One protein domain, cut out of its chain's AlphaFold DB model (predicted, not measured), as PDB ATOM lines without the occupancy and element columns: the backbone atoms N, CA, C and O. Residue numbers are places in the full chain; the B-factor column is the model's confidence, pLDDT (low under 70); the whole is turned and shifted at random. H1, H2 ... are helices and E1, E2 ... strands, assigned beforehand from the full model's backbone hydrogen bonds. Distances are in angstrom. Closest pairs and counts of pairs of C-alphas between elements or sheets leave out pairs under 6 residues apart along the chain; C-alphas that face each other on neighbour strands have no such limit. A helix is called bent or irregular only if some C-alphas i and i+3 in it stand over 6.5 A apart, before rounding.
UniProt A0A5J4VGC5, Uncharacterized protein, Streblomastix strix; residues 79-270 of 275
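What this domain is: This is residues 79 to 270 of the 275 residues of an uncharacterized protein of Streblomastix strix (UniProt A0A5J4VGC5). A twisted sheet of seven strands runs through the middle, its longest strand, E7, bending sharply so that E4 pairs with one part of it and E1 and E8 with another. H1, H2 and H3 gather with long loops toward one end, H4 packs over E7 and E8 toward the other, and a long hairpin, E2 and E3, meets the sheet near Ile 92. The printed part has 192 residues with four named helices and nine named strands, which follow one another along the chain as E1, E2, E3, E4, H1, H2, E5, E6, H3, E7, E8, E9 and H4; the seven-strand sheet is branched, with the antiparallel neighbour pairs E1 and E7, E4 and E6, E4 and E7, E5 and E6, E7 and E8, and E8 and E9, and the class is mixed, helices and strands. The whole is compact, with a radius of gyration of the C-alphas of 17.3 A, spanning 49 by 46 by 36 A.

How they stand to each other: E7, residues 214 to 227, bends by 104 degrees at residue 221. E4, residues 113 to 119, and E1, residues 84 to 86, lie on one side of it, with N 116 and O 218 at 2.8 A and N 85 and O 223 at 2.9 A. E8, residues 230 to 235, lies on the other side, with N 232 and O 224 at 2.8 A. E9, residues 243 to 247, pairs with E8, N 233 and O 244 at 3.1 A; E7, E8 and E9 form a meander, each strand the antiparallel neighbour of the one before. E6, residues 163 to 168, is beside E4, N 166 and O 115 at 2.8 A, and forms a hairpin with E5, residues 154 to 160, N 165 and O 158 at 2.7 A. The hairpin of E2, residues 91 to 98, and E3, residues 101 to 110, has N 103 and O 96 at 2.8 A; the closest C-alphas of E2 and E5, Ile 92 and Phe 154, are 6.1 A apart. H4, residues 260 to 269, is on the sheet at a height of 9.1 A, over E7 and only just over E8, with 3 C-alphas there; it runs along the strands, at 14 degrees to E7 on the local plane, and the closest C-alphas of H4 and E7, Tyr 263 and Ile 224, are 7.0 A apart. H1, residues 124 to 127, is on the sheet at a height of 8.5 A. H2, residues 144 to 148, is not on it; it touches H1 at Pro 145 and Phe 127, C-alphas 6.1 A apart, and H3, residues 187 to 197, at Cys 148 and Tyr 190, 6.2 A. H3 only grazes the sheet with residues 194 to 197. Every O i to N i+4 pair is within hydrogen-bond range in H2 and H4, 4 of 7 in H3, and H1 is too short for one.

Where its parts are: E1 begins at C-alpha 84, (3.496, 17.097, -58.724), and H4 ends at C-alpha 269, (-2.042, 24.094, -67.611). From first to last C-alpha, E3 is 24.9 A long, E7 24.0 A, E2 21.1 A, E4 19.8 A, E5 18.0 A, E6 15.9 A, E8 15.6 A, H3 15.3 A and H4 14.2 A. H3 is irregular, C-alphas 192 and 195 being 7.9 A apart.

The domain as a whole: The C-alphas farthest apart, Asp 139 and Gln 257, are 50.4 A apart. The printed part has no cut. The links H1 to H2, E6 to H3, H3 to E7 and E9 to H4 are long; residues 201 to 206 and 251 to 257 stand free. The mean pLDDT of the printed part is 73.3, with 75 residues under 70, among them 120 to 147 and 236 to 260.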
ATOM      1  N   ILE A  79      12.420  27.150 -50.305       69.56
ATOM      2  CA  ILE A  79      12.802  26.685 -51.640       69.56
ATOM      3  C   ILE A  79      11.838  25.570 -52.025       69.56
ATOM      4  O   ILE A  79      11.509  24.709 -51.208       69.56
ATOM      5  N   VAL A  80      11.394  25.585 -53.278       69.69
ATOM      6  CA  VAL A  80      10.453  24.609 -53.821       69.69
ATOM      7  C   VAL A  80      10.902  24.153 -55.201       69.69
ATOM      8  O   VAL A  80      11.394  24.956 -55.994       69.69
ATOM      9  N   ILE A  81      10.716  22.866 -55.490       72.44
ATOM     10  CA  ILE A  81      10.707  22.348 -56.856       72.44
ATOM     11  C   ILE A  81       9.246  22.263 -57.299       72.44
ATOM     12  O   ILE A  81       8.456  21.526 -56.712       72.44
ATOM     13  N   HIS A  82       8.883  23.037 -58.323       70.50
ATOM     14  CA  HIS A  82       7.522  23.103 -58.857       70.50
ATOM     15  C   HIS A  82       7.178  21.816 -59.627       70.50
ATOM     16  O   HIS A  82       7.343  21.749 -60.843       70.50
ATOM     17  N   LYS A  83       6.754  20.765 -58.916       73.25
ATOM     18  CA  LYS A  83       6.402  19.455 -59.492       73.25
ATOM     19  C   LYS A  83       5.273  18.800 -58.687       73.25
ATOM     20  O   LYS A  83       5.129  19.038 -57.487       73.25
ATOM     21  N   TYR A  84       4.469  17.980 -59.364       79.94
ATOM     22  CA  TYR A  84       3.496  17.097 -58.724       79.94
ATOM     23  C   TYR A  84       4.134  15.729 -58.474       79.94
ATOM     24  O   TYR A  84       4.574  15.060 -59.408       79.94
ATOM     25  N   TYR A  85       4.179  15.331 -57.206       84.62
ATOM     26  CA  TYR A  85       4.711  14.059 -56.742       84.62
ATOM     27  C   TYR A  85       3.578  13.100 -56.384       84.62
ATOM     28  O   TYR A  85       2.746  13.414 -55.532       84.62
ATOM     29  N   ILE A  86       3.581  11.918 -56.998       85.19
ATOM     30  CA  ILE A  86       2.575  10.865 -56.837       85.19
ATOM     31  C   ILE A  86       3.278   9.535 -56.546       85.19
ATOM     32  O   ILE A  86       4.142   9.078 -57.303       85.19
ATOM     33  N   LYS A  87       2.907   8.905 -55.428       88.38
ATOM     34  CA  LYS A  87       3.379   7.573 -55.034       88.38
ATOM     35  C   LYS A  87       3.141   6.549 -56.145       88.38
ATOM     36  O   LYS A  87       2.027   6.412 -56.636       88.38
ATOM     37  N   GLY A  88       4.177   5.777 -56.466       89.38
ATOM     38  CA  GLY A  88       4.118   4.707 -57.464       89.38
ATOM     39  C   GLY A  88       4.206   5.183 -58.915       89.38
ATOM     40  O   GLY A  88       4.316   4.342 -59.801       89.38
ATOM     41  N   GLU A  89       4.212   6.496 -59.155       89.44
ATOM     42  CA  GLU A  89       4.276   7.075 -60.500       89.44
ATOM     43  C   GLU A  89       5.510   7.958 -60.685       89.44
ATOM     44  O   GLU A  89       6.179   7.879 -61.710       89.44
ATOM     45  N   THR A  90       5.840   8.802 -59.703       88.00
ATOM     46  CA  THR A  90       6.946   9.753 -59.851       88.00
ATOM     47  C   THR A  90       8.295   9.087 -59.614       88.00
ATOM     48  O   THR A  90       8.539   8.504 -58.558       88.00
ATOM     49  N   ASN A  91       9.206   9.235 -60.569       92.00
ATOM     50  CA  ASN A  91      10.596   8.831 -60.422       92.00
ATOM     51  C   ASN A  91      11.369   9.769 -59.481       92.00
ATOM     52  O   ASN A  91      11.073  10.960 -59.351       92.00
ATOM     53  N   ILE A  92      12.389   9.228 -58.819       86.88
ATOM     54  CA  ILE A  92      13.341  10.024 -58.053       86.88
ATOM     55  C   ILE A  92      14.213  10.798 -59.036       86.88
ATOM     56  O   ILE A  92      14.927  10.194 -59.839       86.88
ATOM     57  N   ASP A  93      14.179  12.122 -58.925       80.75
ATOM     58  CA  ASP A  93      14.968  13.029 -59.751       80.75
ATOM     59  C   ASP A  93      16.423  13.120 -59.261       80.75
ATOM     60  O   ASP A  93      16.727  12.995 -58.062       80.75
ATOM     61  N   LYS A  94      17.333  13.341 -60.207       77.81
ATOM     62  CA  LYS A  94      18.750  13.599 -59.963       77.81
ATOM     63  C   LYS A  94      19.195  14.807 -60.750       77.81
ATOM     64  O   LYS A  94      18.837  14.990 -61.903       77.81
ATOM     65  N   MET A  95      20.046  15.601 -60.116       71.19
ATOM     66  CA  MET A  95      20.625  16.787 -60.721       71.19
ATOM     67  C   MET A  95      22.125  16.592 -60.879       71.19
ATOM     68  O   MET A  95      22.825  16.347 -59.898       71.19
ATOM     69  N   ASN A  96      22.610  16.745 -62.106       68.94
ATOM     70  CA  ASN A  96      24.033  16.821 -62.408       68.94
ATOM     71  C   ASN A  96      24.388  18.233 -62.854       68.94
ATOM     72  O   ASN A  96      23.656  18.866 -63.612       68.94
ATOM     73  N   PHE A  97      25.533  18.719 -62.395       66.12
ATOM     74  CA  PHE A  97      26.088  19.975 -62.872       66.12
ATOM     75  C   PHE A  97      27.025  19.684 -64.045       66.12
ATOM     76  O   PHE A  97      28.073  19.065 -63.860       66.12
ATOM     77  N   ASP A  98      26.639  20.103 -65.249       74.25
ATOM     78  CA  ASP A  98      27.478  20.030 -66.446       74.25
ATOM     79  C   ASP A  98      27.822  21.450 -66.906       74.25
ATOM     80  O   ASP A  98      26.971  22.201 -67.395       74.25
ATOM     81  N   LYS A  99      29.098  21.812 -66.735       84.00
ATOM     82  CA  LYS A  99      29.678  23.135 -67.026       84.00
ATOM     83  C   LYS A  99      29.021  24.270 -66.241       84.00
ATOM     84  O   LYS A  99      29.474  24.560 -65.148       84.00
ATOM     85  N   ASP A 100      27.978  24.876 -66.806       84.94
ATOM     86  CA  ASP A 100      27.237  26.027 -66.265       84.94
ATOM     87  C   ASP A 100      25.726  25.742 -66.194       84.94
ATOM     88  O   ASP A 100      24.909  26.653 -66.044       84.94
ATOM     89  N   LYS A 101      25.327  24.476 -66.362       66.75
ATOM     90  CA  LYS A 101      23.926  24.049 -66.373       66.75
ATOM     91  C   LYS A 101      23.695  22.960 -65.340       66.75
ATOM     92  O   LYS A 101      24.495  22.042 -65.189       66.75
ATOM     93  N   VAL A 102      22.551  23.044 -64.670       67.88
ATOM     94  CA  VAL A 102      22.007  21.939 -63.879       67.88
ATOM     95  C   VAL A 102      21.102  21.127 -64.801       67.88
ATOM     96  O   VAL A 102      20.136  21.658 -65.344       67.88
ATOM     97  N   ILE A 103      21.440  19.858 -65.007       71.25
ATOM     98  CA  ILE A 103      20.655  18.897 -65.782       71.25
ATOM     99  C   ILE A 103      19.913  18.010 -64.786       71.25
ATOM    100  O   ILE A 103      20.550  17.278 -64.030       71.25
ATOM    101  N   SER A 104      18.585  18.090 -64.793       72.25
ATOM    102  CA  SER A 104      17.697  17.185 -64.056       72.25
ATOM    103  C   SER A 104      17.334  15.988 -64.941       72.25
ATOM    104  O   SER A 104      17.118  16.150 -66.146       72.25
ATOM    105  N   TYR A 105      17.333  14.791 -64.361       79.31
ATOM    106  CA  TYR A 105      16.949  13.552 -65.025       79.31
ATOM    107  C   TYR A 105      16.319  12.577 -64.030       79.31
ATOM    108  O   TYR A 105      16.769  12.422 -62.894       79.31
ATOM    109  N   ASP A 106      15.296  11.869 -64.497       85.69
ATOM    110  CA  ASP A 106      14.617  10.847 -63.712       85.69
ATOM    111  C   ASP A 106      15.484   9.579 -63.611       85.69
ATOM    112  O   ASP A 106      16.077   9.119 -64.590       85.69
ATOM    113  N   SER A 107      15.566   9.005 -62.410       88.00
ATOM    114  CA  SER A 107      16.185   7.693 -62.177       88.00
ATOM    115  C   SER A 107      15.157   6.560 -62.241       88.00
ATOM    116  O   SER A 107      13.958   6.793 -62.115       88.00
ATOM    117  N   ASP A 108      15.610   5.308 -62.326       92.25
ATOM    118  CA  ASP A 108      14.723   4.131 -62.313       92.25
ATOM    119  C   ASP A 108      14.019   3.900 -60.960       92.25
ATOM    120  O   ASP A 108      13.129   3.057 -60.837       92.25
ATOM    121  N   ASN A 109      14.415   4.633 -59.915       92.94
ATOM    122  CA  ASN A 109      13.800   4.529 -58.601       92.94
ATOM    123  C   ASN A 109      12.451   5.252 -58.592       92.94
ATOM    124  O   ASN A 109      12.392   6.457 -58.816       92.94
ATOM    125  N   ILE A 110      11.380   4.533 -58.262       94.19
ATOM    126  CA  ILE A 110      10.028   5.092 -58.158       94.19
ATOM    127  C   ILE A 110       9.759   5.504 -56.710       94.19
ATOM    128  O   ILE A 110       9.977   4.724 -55.779       94.19
ATOM    129  N   MET A 111       9.278   6.729 -56.516       92.94
ATOM    130  CA  MET A 111       8.893   7.262 -55.214       92.94
ATOM    131  C   MET A 111       7.762   6.430 -54.601       92.94
ATOM    132  O   MET A 111       6.729   6.190 -55.229       92.94
ATOM    133  N   THR A 112       7.925   6.039 -53.340       93.62
ATOM    134  CA  THR A 112       6.919   5.288 -52.582       93.62
ATOM    135  C   THR A 112       6.216   6.130 -51.522       93.62
ATOM    136  O   THR A 112       5.100   5.781 -51.136       93.62
ATOM    137  N   TYR A 113       6.825   7.223 -51.060       92.19
ATOM    138  CA  TYR A 113       6.215   8.202 -50.153       92.19
ATOM    139  C   TYR A 113       7.033   9.496 -50.108       92.19
ATOM    140  O   TYR A 113       8.152   9.586 -50.625       92.19
ATOM    141  N   ILE A 114       6.456  10.488 -49.441       90.81
ATOM    142  CA  ILE A 114       7.086  11.752 -49.086       90.81
ATOM    143  C   ILE A 114       7.245  11.786 -47.575       90.81
ATOM    144  O   ILE A 114       6.302  11.482 -46.842       90.81
ATOM    145  N   THR A 115       8.436  12.156 -47.117       89.50
ATOM    146  CA  THR A 115       8.737  12.337 -45.697       89.50
ATOM    147  C   THR A 115       9.177  13.770 -45.440       89.50
ATOM    148  O   THR A 115      10.031  14.305 -46.151       89.50
ATOM    149  N   GLY A 116       8.557  14.409 -44.452       87.75
ATOM    150  CA  GLY A 116       8.948  15.719 -43.957       87.75
ATOM    151  C   GLY A 116       9.669  15.597 -42.627       87.75
ATOM    152  O   GLY A 116       9.230  14.868 -41.734       87.75
ATOM    153  N   VAL A 117      10.768  16.327 -42.509       84.81
ATOM    154  CA  VAL A 117      11.581  16.419 -41.304       84.81
ATOM    155  C   VAL A 117      11.677  17.866 -40.843       84.81
ATOM    156  O   VAL A 117      11.822  18.769 -41.670       84.81
ATOM    157  N   ASP A 118      11.647  18.057 -39.530       83.88
ATOM    158  CA  ASP A 118      11.891  19.331 -38.857       83.88
ATOM    159  C   ASP A 118      13.222  19.304 -38.111       83.88
ATOM    160  O   ASP A 118      13.624  18.303 -37.508       83.88
ATOM    161  N   PHE A 119      13.932  20.418 -38.195       76.06
ATOM    162  CA  PHE A 119      15.248  20.651 -37.649       76.06
ATOM    163  C   PHE A 119      15.116  21.612 -36.479       76.06
ATOM    164  O   PHE A 119      15.043  22.829 -36.649       76.06
ATOM    165  N   ASN A 120      15.353  21.105 -35.274       68.69
ATOM    166  CA  ASN A 120      15.453  21.927 -34.063       68.69
ATOM    167  C   ASN A 120      16.589  22.974 -34.095       68.69
ATOM    168  O   ASN A 120      16.806  23.700 -33.125       68.69
ATOM    169  N   SER A 121      17.384  23.010 -35.168       59.41
ATOM    170  CA  SER A 121      18.571  23.849 -35.309       59.41
ATOM    171  C   SER A 121      18.466  24.996 -36.305       59.41
ATOM    172  O   SER A 121      19.465  25.684 -36.463       59.41
ATOM    173  N   LEU A 122      17.315  25.252 -36.942       57.19
ATOM    174  CA  LEU A 122      17.181  26.313 -37.967       57.19
ATOM    175  C   LEU A 122      18.182  26.182 -39.138       57.19
ATOM    176  O   LEU A 122      18.450  27.148 -39.849       57.19
ATOM    177  N   TYR A 123      18.760  24.995 -39.341       58.22
ATOM    178  CA  TYR A 123      19.734  24.742 -40.395       58.22
ATOM    179  C   TYR A 123      19.420  23.425 -41.102       58.22
ATOM    180  O   TYR A 123      19.898  22.364 -40.702       58.22
ATOM    181  N   SER A 124      18.765  23.497 -42.265       54.25
ATOM    182  CA  SER A 124      18.708  22.373 -43.221       54.25
ATOM    183  C   SER A 124      20.108  21.934 -43.690       54.25
ATOM    184  O   SER A 124      20.273  20.888 -44.316       54.25
ATOM    185  N   ALA A 125      21.152  22.703 -43.352       55.19
ATOM    186  CA  ALA A 125      22.551  22.358 -43.577       55.19
ATOM    187  C   ALA A 125      22.981  21.027 -42.922       55.19
ATOM    188  O   ALA A 125      23.999  20.468 -43.328       55.19
ATOM    189  N   VAL A 126      22.175  20.479 -41.998       54.34
ATOM    190  CA  VAL A 126      22.261  19.096 -41.481       54.34
ATOM    191  C   VAL A 126      22.301  18.043 -42.602       54.34
ATOM    192  O   VAL A 126      22.865  16.962 -42.432       54.34
ATOM    193  N   PHE A 127      21.728  18.356 -43.767       53.62
ATOM    194  CA  PHE A 127      21.704  17.498 -44.952       53.62
ATOM    195  C   PHE A 127      22.763  17.860 -46.002       53.62
ATOM    196  O   PHE A 127      22.741  17.310 -47.098       53.62
ATOM    197  N   ARG A 128      23.695  18.783 -45.729       49.78
ATOM    198  CA  ARG A 128      24.624  19.261 -46.768       49.78
ATOM    199  C   ARG A 128      25.899  18.428 -46.892       49.78
ATOM    200  O   ARG A 128      26.611  18.594 -47.873       49.78
ATOM    201  N   GLY A 129      26.234  17.574 -45.920       48.22
ATOM    202  CA  GLY A 129      27.507  16.833 -45.957       48.22
ATOM    203  C   GLY A 129      28.754  17.720 -45.838       48.22
ATOM    204  O   GLY A 129      29.870  17.224 -45.951       48.22
ATOM    205  N   VAL A 130      28.584  19.033 -45.636       46.75
ATOM    206  CA  VAL A 130      29.669  20.019 -45.611       46.75
ATOM    207  C   VAL A 130      30.139  20.214 -44.180       46.75
ATOM    208  O   VAL A 130      29.332  20.377 -43.265       46.75
ATOM    209  N   LYS A 131      31.460  20.251 -44.005       50.81
ATOM    210  CA  LYS A 131      32.074  20.632 -42.740       50.81
ATOM    211  C   LYS A 131      31.747  22.098 -42.441       50.81
ATOM    212  O   LYS A 131      32.158  22.981 -43.189       50.81
ATOM    213  N   LEU A 132      31.003  22.368 -41.372       51.09
ATOM    214  CA  LEU A 132      30.682  23.737 -40.960       51.09
ATOM    215  C   LEU A 132      31.580  24.129 -39.787       51.09
ATOM    216  O   LEU A 132      31.381  23.690 -38.655       51.09
ATOM    217  N   ASP A 133      32.577  24.974 -40.054       46.28
ATOM    218  CA  ASP A 133      33.611  25.346 -39.075       46.28
ATOM    219  C   ASP A 133      33.043  26.009 -37.806       46.28
ATOM    220  O   ASP A 133      33.623  25.899 -36.722       46.28
ATOM    221  N   PHE A 134      31.869  26.640 -37.904       48.91
ATOM    222  CA  PHE A 134      31.172  27.232 -36.759       48.91
ATOM    223  C   PHE A 134      30.424  26.205 -35.885       48.91
ATOM    224  O   PHE A 134      30.112  26.506 -34.731       48.91
ATOM    225  N   ILE A 135      30.191  24.979 -36.368       48.91
ATOM    226  CA  ILE A 135      29.487  23.910 -35.641       48.91
ATOM    227  C   ILE A 135      30.507  22.990 -34.969       48.91
ATOM    228  O   ILE A 135      30.833  21.904 -35.429       48.91
ATOM    229  N   LYS A 136      31.048  23.438 -33.841       41.34
ATOM    230  CA  LYS A 136      32.163  22.750 -33.164       41.34
ATOM    231  C   LYS A 136      31.769  21.473 -32.412       41.34
ATOM    232  O   LYS A 136      32.634  20.732 -31.974       41.34
ATOM    233  N   PHE A 137      30.475  21.240 -32.212       41.16
ATOM    234  CA  PHE A 137      29.941  20.245 -31.273       41.16
ATOM    235  C   PHE A 137      29.602  18.893 -31.916       41.16
ATOM    236  O   PHE A 137      29.216  17.967 -31.210       41.16
ATOM    237  N   THR A 138      29.792  18.763 -33.229       48.19
ATOM    238  CA  THR A 138      29.643  17.506 -33.981       48.19
ATOM    239  C   THR A 138      30.905  17.167 -34.786       48.19
ATOM    240  O   THR A 138      30.817  16.657 -35.899       48.19
ATOM    241  N   ASP A 139      32.092  17.535 -34.282       48.66
ATOM    242  CA  ASP A 139      33.358  17.505 -35.043       48.66
ATOM    243  C   ASP A 139      33.250  18.216 -36.404       48.66
ATOM    244  O   ASP A 139      33.907  17.861 -37.385       48.66
ATOM    245  N   HIS A 140      32.407  19.254 -36.458       49.81
ATOM    246  CA  HIS A 140      32.055  20.012 -37.657       49.81
ATOM    247  C   HIS A 140      31.279  19.241 -38.734       49.81
ATOM    248  O   HIS A 140      30.957  19.829 -39.765       49.81
ATOM    249  N   LEU A 141      30.941  17.966 -38.517       47.22
ATOM    250  CA  LEU A 141      30.064  17.198 -39.396       47.22
ATOM    251  C   LEU A 141      28.628  17.277 -38.892       47.22
ATOM    252  O   LEU A 141      28.307  16.759 -37.827       47.22
ATOM    253  N   ILE A 142      27.731  17.855 -39.681       51.56
ATOM    254  CA  ILE A 142      26.314  17.526 -39.558       51.56
ATOM    255  C   ILE A 142      25.897  16.870 -40.867       51.56
ATOM    256  O   ILE A 142      25.668  17.548 -41.864       51.56
ATOM    257  N   SER A 143      25.894  15.537 -40.888       54.19
ATOM    258  CA  SER A 143      25.499  14.775 -42.073       54.19
ATOM    259  C   SER A 143      25.142  13.329 -41.737       54.19
ATOM    260  O   SER A 143      25.749  12.402 -42.272       54.19
ATOM    261  N   ILE A 144      24.179  13.096 -40.840       54.19
ATOM    262  CA  ILE A 144      23.614  11.739 -40.749       54.19
ATOM    263  C   ILE A 144      23.011  11.327 -42.095       54.19
ATOM    264  O   ILE A 144      23.481  10.345 -42.667       54.19
ATOM    265  N   PRO A 145      22.052  12.078 -42.665       56.00
ATOM    266  CA  PRO A 145      21.264  11.544 -43.766       56.00
ATOM    267  C   PRO A 145      22.100  11.335 -45.030       56.00
ATOM    268  O   PRO A 145      21.894  10.392 -45.768       56.00
ATOM    269  N   VAL A 146      23.099  12.177 -45.284       60.31
ATOM    270  CA  VAL A 146      23.915  12.042 -46.503       60.31
ATOM    271  C   VAL A 146      24.920  10.899 -46.401       60.31
ATOM    272  O   VAL A 146      25.297  10.327 -47.419       60.31
ATOM    273  N   ARG A 147      25.391  10.573 -45.192       67.38
ATOM    274  CA  ARG A 147      26.482   9.606 -45.028       67.38
ATOM    275  C   ARG A 147      25.994   8.164 -45.048       67.38
ATOM    276  O   ARG A 147      26.703   7.309 -45.564       67.38
ATOM    277  N   CYS A 148      24.824   7.904 -44.470       77.25
ATOM    278  CA  CYS A 148      24.304   6.549 -44.306       77.25
ATOM    279  C   CYS A 148      23.007   6.287 -45.071       77.25
ATOM    280  O   CYS A 148      22.404   5.249 -44.825       77.25
ATOM    281  N   LEU A 149      22.556   7.187 -45.955       82.44
ATOM    282  CA  LEU A 149      21.413   6.933 -46.835       82.44
ATOM    283  C   LEU A 149      21.849   6.810 -48.295       82.44
ATOM    284  O   LEU A 149      22.772   7.483 -48.758       82.44
ATOM    285  N   ASP A 150      21.128   5.982 -49.039       85.50
ATOM    286  CA  ASP A 150      21.305   5.804 -50.469       85.50
ATOM    287  C   ASP A 150      20.831   7.063 -51.195       85.50
ATOM    288  O   ASP A 150      19.641   7.273 -51.441       85.50
ATOM    289  N   SER A 151      21.795   7.905 -51.563       82.38
ATOM    290  CA  SER A 151      21.547   9.132 -52.318       82.38
ATOM    291  C   SER A 151      20.826   8.903 -53.647       82.38
ATOM    292  O   SER A 151      20.282   9.861 -54.185       82.38
ATOM    293  N   SER A 152      20.766   7.674 -54.180       84.12
ATOM    294  CA  SER A 152      19.985   7.353 -55.378       84.12
ATOM    295  C   SER A 152      18.481   7.222 -55.100       84.12
ATOM    296  O   SER A 152      17.678   7.409 -56.015       84.12
ATOM    297  N   LYS A 153      18.089   6.963 -53.845       89.88
ATOM    298  CA  LYS A 153      16.723   6.593 -53.441       89.88
ATOM    299  C   LYS A 153      15.881   7.748 -52.917       89.88
ATOM    300  O   LYS A 153      14.711   7.544 -52.632       89.88
ATOM    301  N   PHE A 154      16.420   8.952 -52.790       89.88
ATOM    302  CA  PHE A 154      15.627  10.109 -52.381       89.88
ATOM    303  C   PHE A 154      16.046  11.376 -53.116       89.88
ATOM    304  O   PHE A 154      17.145  11.443 -53.669       89.88
ATOM    305  N   HIS A 155      15.179  12.380 -53.137       83.94
ATOM    306  CA  HIS A 155      15.537  13.716 -53.604       83.94
ATOM    307  C   HIS A 155      14.770  14.800 -52.844       83.94
ATOM    308  O   HIS A 155      13.733  14.546 -52.229       83.94
ATOM    309  N   PHE A 156      15.333  16.005 -52.863       83.56
ATOM    310  CA  PHE A 156      14.743  17.189 -52.253       83.56
ATOM    311  C   PHE A 156      13.503  17.631 -53.020       83.56
ATOM    312  O   PHE A 156      13.535  17.675 -54.244       83.56
ATOM    313  N   VAL A 157      12.447  18.002 -52.300       82.50
ATOM    314  CA  VAL A 157      11.204  18.500 -52.905       82.50
ATOM    315  C   VAL A 157      10.915  19.932 -52.469       82.50
ATOM    316  O   VAL A 157      10.669  20.818 -53.289       82.50
ATOM    317  N   TYR A 158      10.950  20.158 -51.160       83.44
ATOM    318  CA  TYR A 158      10.582  21.424 -50.546       83.44
ATOM    319  C   TYR A 158      11.382  21.630 -49.263       83.44
ATOM    320  O   TYR A 158      11.700  20.669 -48.567       83.44
ATOM    321  N   GLY A 159      11.682  22.876 -48.918       81.31
ATOM    322  CA  GLY A 159      12.273  23.219 -47.631       81.31
ATOM    323  C   GLY A 159      11.907  24.630 -47.209       81.31
ATOM    324  O   GLY A 159      11.793  25.522 -48.048       81.31
ATOM    325  N   ASP A 160      11.730  24.836 -45.910       77.12
ATOM    326  CA  ASP A 160      11.448  26.139 -45.311       77.12
ATOM    327  C   ASP A 160      12.185  26.254 -43.995       77.12
ATOM    328  O   ASP A 160      11.805  25.572 -43.054       77.12
ATOM    329  N   THR A 161      13.193  27.128 -43.946       74.56
ATOM    330  CA  THR A 161      13.989  27.488 -42.760       74.56
ATOM    331  C   THR A 161      14.534  26.294 -41.957       74.56
ATOM    332  O   THR A 161      15.711  25.943 -42.060       74.56
ATOM    333  N   ASP A 162      13.682  25.682 -41.146       75.69
ATOM    334  CA  ASP A 162      13.908  24.566 -40.242       75.69
ATOM    335  C   ASP A 162      13.236  23.267 -40.681       75.69
ATOM    336  O   ASP A 162      13.397  22.273 -40.005       75.69
ATOM    337  N   SER A 163      12.590  23.196 -41.837       81.06
ATOM    338  CA  SER A 163      11.918  21.979 -42.302       81.06
ATOM    339  C   SER A 163      12.320  21.607 -43.723       81.06
ATOM    340  O   SER A 163      12.741  22.452 -44.524       81.06
ATOM    341  N   MET A 164      12.207  20.323 -44.050       84.50
ATOM    342  CA  MET A 164      12.460  19.802 -45.389       84.50
ATOM    343  C   MET A 164      11.553  18.620 -45.699       84.50
ATOM    344  O   MET A 164      11.358  17.748 -44.864       84.50
ATOM    345  N   MET A 165      11.060  18.557 -46.931       87.06
ATOM    346  CA  MET A 165      10.351  17.418 -47.493       87.06
ATOM    347  C   MET A 165      11.208  16.731 -48.548       87.06
ATOM    348  O   MET A 165      11.782  17.374 -49.435       87.06
ATOM    349  N   LEU A 166      11.261  15.409 -48.449       88.50
ATOM    350  CA  LEU A 166      11.987  14.526 -49.343       88.50
ATOM    351  C   LEU A 166      11.021  13.530 -49.978       88.50
ATOM    352  O   LEU A 166      10.210  12.913 -49.288       88.50
ATOM    353  N   ALA A 167      11.161  13.334 -51.281       89.94
ATOM    354  CA  ALA A 167      10.575  12.201 -51.980       89.94
ATOM    355  C   ALA A 167      11.506  11.000 -51.812       89.94
ATOM    356  O   ALA A 167      12.703  11.116 -52.088       89.94
ATOM    357  N   VAL A 168      10.971   9.859 -51.372       92.81
ATOM    358  CA  VAL A 168      11.757   8.661 -51.053       92.81
ATOM    359  C   VAL A 168      11.219   7.443 -51.802       92.81
ATOM    360  O   VAL A 168      10.018   7.188 -51.841       92.81
ATOM    361  N   ALA A 169      12.128   6.675 -52.391       94.81
ATOM    362  CA  ALA A 169      11.912   5.373 -53.007       94.81
ATOM    363  C   ALA A 169      12.302   4.265 -52.022       94.81
ATOM    364  O   ALA A 169      13.326   3.602 -52.175       94.81
ATOM    365  N   GLY A 170      11.502   4.104 -50.970       92.94
ATOM    366  CA  GLY A 170      11.661   3.014 -50.008       92.94
ATOM    367  C   GLY A 170      10.971   1.727 -50.466       92.94
ATOM    368  O   GLY A 170      10.789   1.469 -51.655       92.94
ATOM    369  N   ASN A 171      10.525   0.925 -49.508       92.38
ATOM    370  CA  ASN A 171       9.812  -0.318 -49.768       92.38
ATOM    371  C   ASN A 171       8.329  -0.041 -50.080       92.38
ATOM    372  O   ASN A 171       7.626   0.490 -49.215       92.38
ATOM    373  N   PRO A 172       7.819  -0.411 -51.271       89.50
ATOM    374  CA  PRO A 172       6.435  -0.137 -51.664       89.50
ATOM    375  C   PRO A 172       5.403  -0.940 -50.858       89.50
ATOM    376  O   PRO A 172       4.236  -0.560 -50.818       89.50
ATOM    377  N   ASN A 173       5.825  -2.029 -50.205       89.06
ATOM    378  CA  ASN A 173       4.953  -2.881 -49.394       89.06
ATOM    379  C   ASN A 173       4.825  -2.401 -47.940       89.06
ATOM    380  O   ASN A 173       4.074  -2.993 -47.167       89.06
ATOM    381  N   LYS A 174       5.577  -1.366 -47.551       86.88
ATOM    382  CA  LYS A 174       5.508  -0.743 -46.228       86.88
ATOM    383  C   LYS A 174       4.791   0.601 -46.323       86.88
ATOM    384  O   LYS A 174       4.761   1.236 -47.379       86.88
ATOM    385  N   ASP A 175       4.207   1.031 -45.212       83.00
ATOM    386  CA  ASP A 175       3.662   2.381 -45.103       83.00
ATOM    387  C   ASP A 175       4.792   3.426 -45.063       83.00
ATOM    388  O   ASP A 175       5.986   3.103 -45.081       83.00
ATOM    389  N   CYS A 176       4.425   4.704 -45.046       79.44
ATOM    390  CA  CYS A 176       5.405   5.781 -45.045       79.44
ATOM    391  C   CYS A 176       6.135   5.927 -43.684       79.44
ATOM    392  O   CYS A 176       7.177   6.583 -43.625       79.44
ATOM    393  N   ASN A 177       5.680   5.250 -42.613       82.25
ATOM    394  CA  ASN A 177       6.340   5.259 -41.297       82.25
ATOM    395  C   ASN A 177       7.700   4.546 -41.315       82.25
ATOM    396  O   ASN A 177       8.457   4.618 -40.348       82.25
ATOM    397  N   GLN A 178       8.044   3.887 -42.425       86.06
ATOM    398  CA  GLN A 178       9.385   3.358 -42.659       86.06
ATOM    399  C   GLN A 178      10.482   4.445 -42.606       86.06
ATOM    400  O   GLN A 178      11.652   4.102 -42.417       86.06
ATOM    401  N   GLY A 179      10.142   5.736 -42.729       87.44
ATOM    402  CA  GLY A 179      11.078   6.846 -42.511       87.44
ATOM    403  C   GLY A 179      12.266   6.778 -43.467       87.44
ATOM    404  O   GLY A 179      12.084   6.881 -44.666       87.44
ATOM    405  N   PHE A 180      13.483   6.574 -42.966       88.69
ATOM    406  CA  PHE A 180      14.652   6.317 -43.820       88.69
ATOM    407  C   PHE A 180      15.155   4.868 -43.782       88.69
ATOM    408  O   PHE A 180      16.140   4.560 -44.445       88.69
ATOM    409  N   SER A 181      14.492   3.975 -43.041       89.44
ATOM    410  CA  SER A 181      15.010   2.632 -42.719       89.44
ATOM    411  C   SER A 181      15.346   1.772 -43.942       89.44
ATOM    412  O   SER A 181      16.361   1.086 -43.951       89.44
ATOM    413  N   GLU A 182      14.542   1.853 -45.002       92.88
ATOM    414  CA  GLU A 182      14.709   1.028 -46.209       92.88
ATOM    415  C   GLU A 182      15.750   1.571 -47.196       92.88
ATOM    416  O   GLU A 182      16.015   0.939 -48.217       92.88
ATOM    417  N   ILE A 183      16.321   2.744 -46.923       90.75
ATOM    418  CA  ILE A 183      17.323   3.374 -47.790       90.75
ATOM    419  C   ILE A 183      18.657   3.572 -47.067       90.75
ATOM    420  O   ILE A 183      19.476   4.373 -47.508       90.75
ATOM    421  N   ILE A 184      18.887   2.870 -45.954       90.94
ATOM    422  CA  ILE A 184      20.143   2.936 -45.203       90.94
ATOM    423  C   ILE A 184      21.238   2.154 -45.942       90.94
ATOM    424  O   ILE A 184      21.062   0.985 -46.279       90.94
ATOM    425  N   THR A 185      22.393   2.784 -46.162       88.75
ATOM    426  CA  THR A 185      23.590   2.163 -46.759       88.75
ATOM    427  C   THR A 185      24.635   1.747 -45.728       88.75
ATOM    428  O   THR A 185      25.411   0.829 -45.986       88.75
ATOM    429  N   ASP A 186      24.663   2.398 -44.562       86.38
ATOM    430  CA  ASP A 186      25.576   2.099 -43.455       86.38
ATOM    431  C   ASP A 186      24.772   1.938 -42.160       86.38
ATOM    432  O   ASP A 186      24.514   2.900 -41.430       86.38
ATOM    433  N   GLN A 187      24.331   0.702 -41.914       89.44
ATOM    434  CA  GLN A 187      23.481   0.368 -40.773       89.44
ATOM    435  C   GLN A 187      24.196   0.595 -39.441       89.44
ATOM    436  O   GLN A 187      23.597   1.123 -38.509       89.44
ATOM    437  N   GLN A 188      25.484   0.250 -39.361       87.06
ATOM    438  CA  GLN A 188      26.256   0.420 -38.134       87.06
ATOM    439  C   GLN A 188      26.343   1.902 -37.758       87.06
ATOM    440  O   GLN A 188      26.044   2.272 -36.621       87.06
ATOM    441  N   PHE A 189      26.706   2.765 -38.715       83.12
ATOM    442  CA  PHE A 189      26.756   4.202 -38.466       83.12
ATOM    443  C   PHE A 189      25.377   4.763 -38.109       83.12
ATOM    444  O   PHE A 189      25.278   5.609 -37.216       83.12
ATOM    445  N   TYR A 190      24.321   4.308 -38.788       84.56
ATOM    446  CA  TYR A 190      22.959   4.737 -38.491       84.56
ATOM    447  C   TYR A 190      22.575   4.395 -37.047       84.56
ATOM    448  O   TYR A 190      22.238   5.299 -36.284       84.56
ATOM    449  N   ASP A 191      22.716   3.135 -36.633       86.44
ATOM    450  CA  ASP A 191      22.316   2.660 -35.303       86.44
ATOM    451  C   ASP A 191      23.110   3.348 -34.178       86.44
ATOM    452  O   ASP A 191      22.539   3.771 -33.168       86.44
ATOM    453  N   GLU A 192      24.420   3.540 -34.365       83.56
ATOM    454  CA  GLU A 192      25.293   4.204 -33.384       83.56
ATOM    455  C   GLU A 192      24.978   5.699 -33.193       83.56
ATOM    456  O   GLU A 192      25.330   6.295 -32.163       83.56
ATOM    457  N   ASN A 193      24.363   6.341 -34.191       78.06
ATOM    458  CA  ASN A 193      24.170   7.789 -34.207       78.06
ATOM    459  C   ASN A 193      22.702   8.228 -34.217       78.06
ATOM    460  O   ASN A 193      22.450   9.396 -33.921       78.06
ATOM    461  N   PHE A 194      21.742   7.335 -34.470       81.19
ATOM    462  CA  PHE A 194      20.326   7.670 -34.644       81.19
ATOM    463  C   PHE A 194      19.792   8.556 -33.511       81.19
ATOM    464  O   PHE A 194      19.427   9.707 -33.744       81.19
ATOM    465  N   TYR A 195      19.875   8.094 -32.260       82.00
ATOM    466  CA  TYR A 195      19.366   8.826 -31.090       82.00
ATOM    467  C   TYR A 195      20.193  10.054 -30.677       82.00
ATOM    468  O   TYR A 195      19.816  10.780 -29.750       82.00
ATOM    469  N   LYS A 196      21.323  10.325 -31.344       77.25
ATOM    470  CA  LYS A 196      22.037  11.599 -31.171       77.25
ATOM    471  C   LYS A 196      21.304  12.740 -31.881       77.25
ATOM    472  O   LYS A 196      21.406  13.873 -31.425       77.25
ATOM    473  N   PHE A 197      20.543  12.435 -32.934       74.69
ATOM    474  CA  PHE A 197      19.852  13.423 -33.768       74.69
ATOM    475  C   PHE A 197      18.335  13.237 -33.734       74.69
ATOM    476  O   PHE A 197      17.619  14.207 -33.523       74.69
ATOM    477  N   PHE A 198      17.837  12.011 -33.849       80.75
ATOM    478  CA  PHE A 198      16.411  11.717 -33.721       80.75
ATOM    479  C   PHE A 198      15.984  11.580 -32.254       80.75
ATOM    480  O   PHE A 198      16.832  11.276 -31.401       80.75
ATOM    481  N   PRO A 199      14.698  11.810 -31.932       83.56
ATOM    482  CA  PRO A 199      14.174  11.617 -30.586       83.56
ATOM    483  C   PRO A 199      14.340  10.169 -30.116       83.56
ATOM    484  O   PRO A 199      14.077   9.213 -30.846       83.56
ATOM    485  N   ASP A 200      14.786  10.013 -28.878       83.44
ATOM    486  CA  ASP A 200      14.857   8.746 -28.168       83.44
ATOM    487  C   ASP A 200      13.555   8.552 -27.382       83.44
ATOM    488  O   ASP A 200      13.298   9.311 -26.443       83.44
ATOM    489  N   PRO A 201      12.731   7.544 -27.720       82.62
ATOM    490  CA  PRO A 201      11.431   7.343 -27.082       82.62
ATOM    491  C   PRO A 201      11.548   6.990 -25.593       82.62
ATOM    492  O   PRO A 201      10.563   7.062 -24.864       82.62
ATOM    493  N   SER A 202      12.741   6.603 -25.123       83.56
ATOM    494  CA  SER A 202      12.998   6.357 -23.702       83.56
ATOM    495  C   SER A 202      13.257   7.638 -22.895       83.56
ATOM    496  O   SER A 202      13.369   7.576 -21.666       83.56
ATOM    497  N   LYS A 203      13.359   8.799 -23.556       77.50
ATOM    498  CA  LYS A 203      13.658  10.094 -22.935       77.50
ATOM    499  C   LYS A 203      12.445  11.021 -22.926       77.50
ATOM    500  O   LYS A 203      11.451  10.814 -23.607       77.50
ATOM    501  N   GLU A 204      12.523  12.051 -22.088       77.19
ATOM    502  CA  GLU A 204      11.462  13.052 -21.943       77.19
ATOM    503  C   GLU A 204      11.343  13.955 -23.185       77.19
ATOM    504  O   GLU A 204      12.283  14.070 -23.966       77.19
ATOM    505  N   VAL A 205      10.232  14.699 -23.287       70.00
ATOM    506  CA  VAL A 205       9.891  15.674 -24.358       70.00
ATOM    507  C   VAL A 205      11.029  16.648 -24.720       70.00
ATOM    508  O   VAL A 205      11.079  17.190 -25.818       70.00
ATOM    509  N   TYR A 206      11.980  16.890 -23.817       64.31
ATOM    510  CA  TYR A 206      13.155  17.716 -24.109       64.31
ATOM    511  C   TYR A 206      14.102  17.100 -25.146       64.31
ATOM    512  O   TYR A 206      14.843  17.835 -25.797       64.31
ATOM    513  N   ASP A 207      14.087  15.778 -25.304       70.44
ATOM    514  CA  ASP A 207      14.893  15.079 -26.297       70.44
ATOM    515  C   ASP A 207      14.365  15.332 -27.720       70.44
ATOM    516  O   ASP A 207      15.162  15.516 -28.633       70.44
ATOM    517  N   GLU A 208      13.051  15.511 -27.895       69.56
ATOM    518  CA  GLU A 208      12.450  15.941 -29.171       69.56
ATOM    519  C   GLU A 208      12.904  17.333 -29.614       69.56
ATOM    520  O   GLU A 208      12.806  17.648 -30.792       69.56
ATOM    521  N   LYS A 209      13.416  18.157 -28.687       70.56
ATOM    522  CA  LYS A 209      13.889  19.531 -28.934       70.56
ATOM    523  C   LYS A 209      15.401  19.688 -28.776       70.56
ATOM    524  O   LYS A 209      15.892  20.783 -28.483       70.56
ATOM    525  N   LYS A 210      16.160  18.595 -28.906       69.81
ATOM    526  CA  LYS A 210      17.624  18.630 -28.776       69.81
ATOM    527  C   LYS A 210      18.253  19.519 -29.854       69.81
ATOM    528  O   LYS A 210      17.781  19.587 -30.985       69.81
ATOM    529  N   LEU A 211      19.349  20.195 -29.509       64.75
ATOM    530  CA  LEU A 211      20.097  21.033 -30.449       64.75
ATOM    531  C   LEU A 211      20.618  20.176 -31.617       64.75
ATOM    532  O   LEU A 211      21.248  19.152 -31.374       64.75
ATOM    533  N   LEU A 212      20.372  20.610 -32.859       67.56
ATOM    534  CA  LEU A 212      20.599  19.828 -34.098       67.56
ATOM    535  C   LEU A 212      19.761  18.557 -34.231       67.56
ATOM    536  O   LEU A 212      20.047  17.725 -35.093       67.56
ATOM    537  N   GLY A 213      18.743  18.401 -33.390       72.62
ATOM    538  CA  GLY A 213      17.813  17.300 -33.515       72.62
ATOM    539  C   GLY A 213      17.026  17.381 -34.816       72.62
ATOM    540  O   GLY A 213      16.762  18.478 -35.317       72.62
ATOM    541  N   VAL A 214      16.661  16.211 -35.326       78.38
ATOM    542  CA  VAL A 214      15.798  16.030 -36.490       78.38
ATOM    543  C   VAL A 214      14.588  15.225 -36.044       78.38
ATOM    544  O   VAL A 214      14.761  14.159 -35.456       78.38
ATOM    545  N   THR A 215      13.388  15.701 -36.340       82.75
ATOM    546  CA  THR A 215      12.139  15.018 -35.991       82.75
ATOM    547  C   THR A 215      11.344  14.743 -37.262       82.75
ATOM    548  O   THR A 215      11.318  15.571 -38.166       82.75
ATOM    549  N   TYR A 216      10.718  13.570 -37.358       84.12
ATOM    550  CA  TYR A 216       9.761  13.298 -38.430       84.12
ATOM    551  C   TYR A 216       8.461  14.049 -38.139       84.12
ATOM    552  O   TYR A 216       7.886  13.872 -37.068       84.12
ATOM    553  N   GLU A 217       7.999  14.856 -39.088       81.62
ATOM    554  CA  GLU A 217       6.752  15.620 -38.947       81.62
ATOM    555  C   GLU A 217       5.670  15.166 -39.916       81.62
ATOM    556  O   GLU A 217       4.506  15.066 -39.538       81.62
ATOM    557  N   HIS A 218       6.053  14.890 -41.163       82.69
ATOM    558  CA  HIS A 218       5.100  14.661 -42.241       82.69
ATOM    559  C   HIS A 218       5.373  13.354 -42.972       82.69
ATOM    560  O   HIS A 218       6.520  12.938 -43.152       82.69
ATOM    561  N   CYS A 219       4.297  12.725 -43.429       85.75
ATOM    562  CA  CYS A 219       4.329  11.425 -44.080       85.75
ATOM    563  C   CYS A 219       3.138  11.320 -45.037       85.75
ATOM    564  O   CYS A 219       1.988  11.355 -44.592       85.75
ATOM    565  N   GLY A 220       3.386  11.227 -46.344       85.31
ATOM    566  CA  GLY A 220       2.303  11.294 -47.330       85.31
ATOM    567  C   GLY A 220       2.536  10.539 -48.632       85.31
ATOM    568  O   GLY A 220       3.667  10.198 -48.985       85.31
ATOM    569  N   SER A 221       1.440  10.293 -49.353       85.00
ATOM    570  CA  SER A 221       1.414   9.603 -50.653       85.00
ATOM    571  C   SER A 221       1.602  10.540 -51.841       85.00
ATOM    572  O   SER A 221       2.044  10.101 -52.902       85.00
ATOM    573  N   SER A 222       1.249  11.817 -51.704       84.62
ATOM    574  CA  SER A 222       1.393  12.787 -52.791       84.62
ATOM    575  C   SER A 222       1.604  14.203 -52.276       84.62
ATOM    576  O   SER A 222       1.110  14.558 -51.204       84.62
ATOM    577  N   LEU A 223       2.335  15.009 -53.045       85.06
ATOM    578  CA  LEU A 223       2.585  16.417 -52.750       85.06
ATOM    579  C   LEU A 223       2.518  17.246 -54.022       85.06
ATOM    580  O   LEU A 223       3.148  16.914 -55.028       85.06
ATOM    581  N   ILE A 224       1.821  18.370 -53.931       79.69
ATOM    582  CA  ILE A 224       1.869  19.440 -54.916       79.69
ATOM    583  C   ILE A 224       2.518  20.647 -54.254       79.69
ATOM    584  O   ILE A 224       1.946  21.215 -53.327       79.69
ATOM    585  N   ALA A 225       3.696  21.056 -54.716       73.44
ATOM    586  CA  ALA A 225       4.375  22.236 -54.190       73.44
ATOM    587  C   ALA A 225       4.360  23.355 -55.245       73.44
ATOM    588  O   ALA A 225       5.085  23.294 -56.236       73.44
ATOM    589  N   LEU A 226       3.487  24.353 -55.057       68.50
ATOM    590  CA  LEU A 226       3.251  25.411 -56.050       68.50
ATOM    591  C   LEU A 226       4.176  26.605 -55.883       68.50
ATOM    592  O   LEU A 226       4.534  27.230 -56.872       68.50
ATOM    593  N   ALA A 227       4.510  26.969 -54.650       69.31
ATOM    594  CA  ALA A 227       5.360  28.111 -54.348       69.31
ATOM    595  C   ALA A 227       5.983  27.937 -52.955       69.31
ATOM    596  O   ALA A 227       5.509  27.117 -52.160       69.31
ATOM    597  N   PRO A 228       7.028  28.708 -52.611       71.38
ATOM    598  CA  PRO A 228       7.541  28.736 -51.249       71.38
ATOM    599  C   PRO A 228       6.402  28.956 -50.241       71.38
ATOM    600  O   PRO A 228       5.619  29.897 -50.374       71.38
ATOM    601  N   LYS A 229       6.307  28.086 -49.229       74.19
ATOM    602  CA  LYS A 229       5.269  28.101 -48.183       74.19
ATOM    603  C   LYS A 229       3.828  27.828 -48.643       74.19
ATOM    604  O   LYS A 229       2.894  28.035 -47.865       74.19
ATOM    605  N   ASN A 230       3.658  27.337 -49.870       74.06
ATOM    606  CA  ASN A 230       2.375  26.986 -50.466       74.06
ATOM    607  C   ASN A 230       2.463  25.582 -51.087       74.06
ATOM    608  O   ASN A 230       3.022  25.392 -52.175       74.06
ATOM    609  N   TYR A 231       1.938  24.595 -50.359       76.94
ATOM    610  CA  TYR A 231       1.912  23.212 -50.811       76.94
ATOM    611  C   TYR A 231       0.672  22.462 -50.315       76.94
ATOM    612  O   TYR A 231       0.072  22.763 -49.280       76.94
ATOM    613  N   TRP A 232       0.327  21.427 -51.066       77.75
ATOM    614  CA  TRP A 232      -0.705  20.460 -50.741       77.75
ATOM    615  C   TRP A 232      -0.045  19.113 -50.464       77.75
ATOM    616  O   TRP A 232       0.597  18.570 -51.361       77.75
ATOM    617  N   LEU A 233      -0.203  18.565 -49.257       82.25
ATOM    618  CA  LEU A 233       0.294  17.236 -48.893       82.25
ATOM    619  C   LEU A 233      -0.887  16.308 -48.595       82.25
ATOM    620  O   LEU A 233      -1.741  16.600 -47.757       82.25
ATOM    621  N   LEU A 234      -0.934  15.160 -49.262       80.06
ATOM    622  CA  LEU A 234      -1.860  14.094 -48.902       80.06
ATOM    623  C   LEU A 234      -1.190  13.189 -47.868       80.06
ATOM    624  O   LEU A 234      -0.348  12.368 -48.231       80.06
ATOM    625  N   GLU A 235      -1.537  13.368 -46.595       75.12
ATOM    626  CA  GLU A 235      -0.986  12.561 -45.508       75.12
ATOM    627  C   GLU A 235      -1.728  11.228 -45.382       75.12
ATOM    628  O   GLU A 235      -2.959  11.165 -45.431       75.12
ATOM    629  N   ASP A 236      -0.952  10.160 -45.199       65.00
ATOM    630  CA  ASP A 236      -1.472   8.793 -45.059       65.00
ATOM    631  C   ASP A 236      -1.476   8.319 -43.593       65.00
ATOM    632  O   ASP A 236      -1.729   7.143 -43.318       65.00
ATOM    633  N   ILE A 237      -1.179   9.212 -42.643       52.41
ATOM    634  CA  ILE A 237      -1.066   8.873 -41.223       52.41
ATOM    635  C   ILE A 237      -2.459   8.476 -40.693       52.41
ATOM    636  O   ILE A 237      -3.408   9.255 -40.724       52.41
ATOM    637  N   ASP A 238      -2.566   7.232 -40.216       47.22
ATOM    638  CA  ASP A 238      -3.701   6.641 -39.490       47.22
ATOM    639  C   ASP A 238      -5.018   6.359 -40.240       47.22
ATOM    640  O   ASP A 238      -6.078   6.532 -39.648       47.22
ATOM    641  N   GLN A 239      -5.020   5.863 -41.491       48.03
ATOM    642  CA  GLN A 239      -6.221   5.331 -42.212       48.03
ATOM    643  C   GLN A 239      -7.468   6.256 -42.279       48.03
ATOM    644  O   GLN A 239      -8.477   5.932 -42.907       48.03
ATOM    645  N   LYS A 240      -7.402   7.436 -41.670       44.91
ATOM    646  CA  LYS A 240      -8.285   8.578 -41.763       44.91
ATOM    647  C   LYS A 240      -7.501   9.555 -42.606       44.91
ATOM    648  O   LYS A 240      -6.730  10.329 -42.068       44.91
ATOM    649  N   HIS A 241      -7.669   9.464 -43.919       47.81
ATOM    650  CA  HIS A 241      -7.064  10.364 -44.896       47.81
ATOM    651  C   HIS A 241      -7.297  11.840 -44.512       47.81
ATOM    652  O   HIS A 241      -8.293  12.442 -44.921       47.81
ATOM    653  N   SER A 242      -6.414  12.436 -43.709       51.31
ATOM    654  CA  SER A 242      -6.394  13.875 -43.492       51.31
ATOM    655  C   SER A 242      -5.637  14.474 -44.664       51.31
ATOM    656  O   SER A 242      -4.422  14.349 -44.783       51.31
ATOM    657  N   GLN A 243      -6.376  15.095 -45.580       56.03
ATOM    658  CA  GLN A 243      -5.769  15.934 -46.606       56.03
ATOM    659  C   GLN A 243      -5.221  17.176 -45.899       56.03
ATOM    660  O   GLN A 243      -5.991  18.059 -45.511       56.03
ATOM    661  N   THR A 244      -3.910  17.219 -45.680       56.66
ATOM    662  CA  THR A 244      -3.268  18.336 -44.992       56.66
ATOM    663  C   THR A 244      -2.820  19.359 -46.020       56.66
ATOM    664  O   THR A 244      -1.788  19.252 -46.682       56.66
ATOM    665  N   VAL A 245      -3.633  20.398 -46.152       58.91
ATOM    666  CA  VAL A 245      -3.307  21.566 -46.964       58.91
ATOM    667  C   VAL A 245      -2.574  22.557 -46.077       58.91
ATOM    668  O   VAL A 245      -3.168  23.090 -45.136       58.91
ATOM    669  N   ASN A 246      -1.300  22.820 -46.366       60.03
ATOM    670  CA  ASN A 246      -0.544  23.825 -45.632       60.03
ATOM    671  C   ASN A 246      -0.303  25.049 -46.515       60.03
ATOM    672  O   ASN A 246       0.623  25.115 -47.324       60.03
ATOM    673  N   LEU A 247      -1.166  26.042 -46.323       57.12
ATOM    674  CA  LEU A 247      -0.979  27.384 -46.849       57.12
ATOM    675  C   LEU A 247      -0.464  28.283 -45.732       57.12
ATOM    676  O   LEU A 247      -1.245  28.766 -44.904       57.12
ATOM    677  N   LYS A 248       0.840  28.575 -45.705       52.72
ATOM    678  CA  LYS A 248       1.305  29.619 -44.786       52.72
ATOM    679  C   LYS A 248       0.811  30.971 -45.310       52.72
ATOM    680  O   LYS A 248       0.980  31.293 -46.480       52.72
ATOM    681  N   ARG A 249       0.246  31.782 -44.408       48.88
ATOM    682  CA  ARG A 249      -0.321  33.135 -44.630       48.88
ATOM    683  C   ARG A 249      -1.724  33.220 -45.256       48.88
ATOM    684  O   ARG A 249      -2.258  34.325 -45.272       48.88
ATOM    685  N   ILE A 250      -2.363  32.123 -45.678       54.72
ATOM    686  CA  ILE A 250      -3.736  32.155 -46.226       54.72
ATOM    687  C   ILE A 250      -4.665  31.272 -45.391       54.72
ATOM    688  O   ILE A 250      -4.400  30.094 -45.165       54.72
ATOM    689  N   ASN A 251      -5.789  31.833 -44.938       61.44
ATOM    690  CA  ASN A 251      -6.817  31.068 -44.242       61.44
ATOM    691  C   ASN A 251      -7.738  30.378 -45.259       61.44
ATOM    692  O   ASN A 251      -8.638  31.006 -45.815       61.44
ATOM    693  N   LEU A 252      -7.556  29.073 -45.458       57.94
ATOM    694  CA  LEU A 252      -8.361  28.259 -46.382       57.94
ATOM    695  C   LEU A 252      -9.874  28.373 -46.154       57.94
ATOM    696  O   LEU A 252     -10.643  28.366 -47.111       57.94
ATOM    697  N   LYS A 253     -10.323  28.554 -44.902       61.16
ATOM    698  CA  LYS A 253     -11.759  28.709 -44.602       61.16
ATOM    699  C   LYS A 253     -12.366  29.962 -45.236       61.16
ATOM    700  O   LYS A 253     -13.580  30.030 -45.379       61.16
ATOM    701  N   SER A 254     -11.536  30.944 -45.584       57.47
ATOM    702  CA  SER A 254     -11.971  32.171 -46.253       57.47
ATOM    703  C   SER A 254     -11.956  32.085 -47.784       57.47
ATOM    704  O   SER A 254     -12.478  32.995 -48.420       57.47
ATOM    705  N   ILE A 255     -11.398  31.016 -48.375       63.25
ATOM    706  CA  ILE A 255     -11.180  30.896 -49.827       63.25
ATOM    707  C   ILE A 255     -11.447  29.446 -50.305       63.25
ATOM    708  O   ILE A 255     -10.510  28.709 -50.614       63.25
ATOM    709  N   PRO A 256     -12.716  28.997 -50.358       66.19
ATOM    710  CA  PRO A 256     -13.075  27.607 -50.673       66.19
ATOM    711  C   PRO A 256     -12.743  27.169 -52.110       66.19
ATOM    712  O   PRO A 256     -12.713  25.973 -52.390       66.19
ATOM    713  N   GLN A 257     -12.492  28.114 -53.019       66.50
ATOM    714  CA  GLN A 257     -12.066  27.838 -54.392       66.50
ATOM    715  C   GLN A 257     -10.631  27.294 -54.488       66.50
ATOM    716  O   GLN A 257     -10.274  26.712 -55.507       66.50
ATOM    717  N   ILE A 258      -9.812  27.461 -53.442       65.75
ATOM    718  CA  ILE A 258      -8.461  26.897 -53.384       65.75
ATOM    719  C   ILE A 258      -8.569  25.464 -52.843       65.75
ATOM    720  O   ILE A 258      -8.612  25.237 -51.633       65.75
ATOM    721  N   ASN A 259      -8.643  24.500 -53.759       66.81
ATOM    722  CA  ASN A 259      -8.762  23.067 -53.481       66.81
ATOM    723  C   ASN A 259      -7.749  22.251 -54.311       66.81
ATOM    724  O   ASN A 259      -6.985  22.818 -55.091       66.81
ATOM    725  N   LYS A 260      -7.725  20.924 -54.138       68.69
ATOM    726  CA  LYS A 260      -6.776  20.036 -54.827       68.69
ATOM    727  C   LYS A 260      -6.829  20.184 -56.352       68.69
ATOM    728  O   LYS A 260      -5.780  20.300 -56.977       68.69
ATOM    729  N   ASP A 261      -8.028  20.206 -56.929       71.00
ATOM    730  CA  ASP A 261      -8.212  20.291 -58.381       71.00
ATOM    731  C   ASP A 261      -7.622  21.601 -58.923       71.00
ATOM    732  O   ASP A 261      -6.888  21.587 -59.907       71.00
ATOM    733  N   ALA A 262      -7.801  22.713 -58.198       67.50
ATOM    734  CA  ALA A 262      -7.178  23.989 -58.547       67.50
ATOM    735  C   ALA A 262      -5.635  23.930 -58.537       67.50
ATOM    736  O   ALA A 262      -4.986  24.599 -59.341       67.50
ATOM    737  N   TYR A 263      -5.018  23.139 -57.653       65.69
ATOM    738  CA  TYR A 263      -3.564  22.932 -57.651       65.69
ATOM    739  C   TYR A 263      -3.104  22.078 -58.836       65.69
ATOM    740  O   TYR A 263      -2.117  22.420 -59.489       65.69
ATOM    741  N   GLU A 264      -3.809  20.976 -59.111       66.31
ATOM    742  CA  GLU A 264      -3.499  20.097 -60.244       66.31
ATOM    743  C   GLU A 264      -3.636  20.840 -61.579       66.31
ATOM    744  O   GLU A 264      -2.755  20.725 -62.434       66.31
ATOM    745  N   ASP A 265      -4.688  21.648 -61.731       66.81
ATOM    746  CA  ASP A 265      -4.933  22.444 -62.932       66.81
ATOM    747  C   ASP A 265      -3.847  23.503 -63.157       66.81
ATOM    748  O   ASP A 265      -3.422  23.690 -64.298       66.81
ATOM    749  N   ASN A 266      -3.343  24.156 -62.101       64.12
ATOM    750  CA  ASN A 266      -2.250  25.132 -62.225       64.12
ATOM    751  C   ASN A 266      -0.939  24.484 -62.695       64.12
ATOM    752  O   ASN A 266      -0.247  25.051 -63.540       64.12
ATOM    753  N   ILE A 267      -0.606  23.285 -62.202       61.78
ATOM    754  CA  ILE A 267       0.590  22.565 -62.669       61.78
ATOM    755  C   ILE A 267       0.416  22.062 -64.102       61.78
ATOM    756  O   ILE A 267       1.351  22.144 -64.895       61.78
ATOM    757  N   ARG A 268      -0.760  21.524 -64.446       64.38
ATOM    758  CA  ARG A 268      -1.001  20.921 -65.767       64.38
ATOM    759  C   ARG A 268      -1.121  21.944 -66.887       64.38
ATOM    760  O   ARG A 268      -0.732  21.642 -68.010       64.38
ATOM    761  N   ASN A 269      -1.680  23.113 -66.593       56.69
ATOM    762  CA  ASN A 269      -2.042  24.094 -67.611       56.69
ATOM    763  C   ASN A 269      -1.131  25.340 -67.615       56.69
ATOM    764  O   ASN A 269      -1.460  26.304 -68.300       56.69
ATOM    765  N   GLU A 270      -0.028  25.344 -66.851       51.62
ATOM    766  CA  GLU A 270       0.911  26.480 -66.694       51.62
ATOM    767  C   GLU A 270       0.245  27.822 -66.313       51.62
ATOM    768  O   GLU A 270       0.835  28.892 -66.482       51.62
TER     769      GLU A 270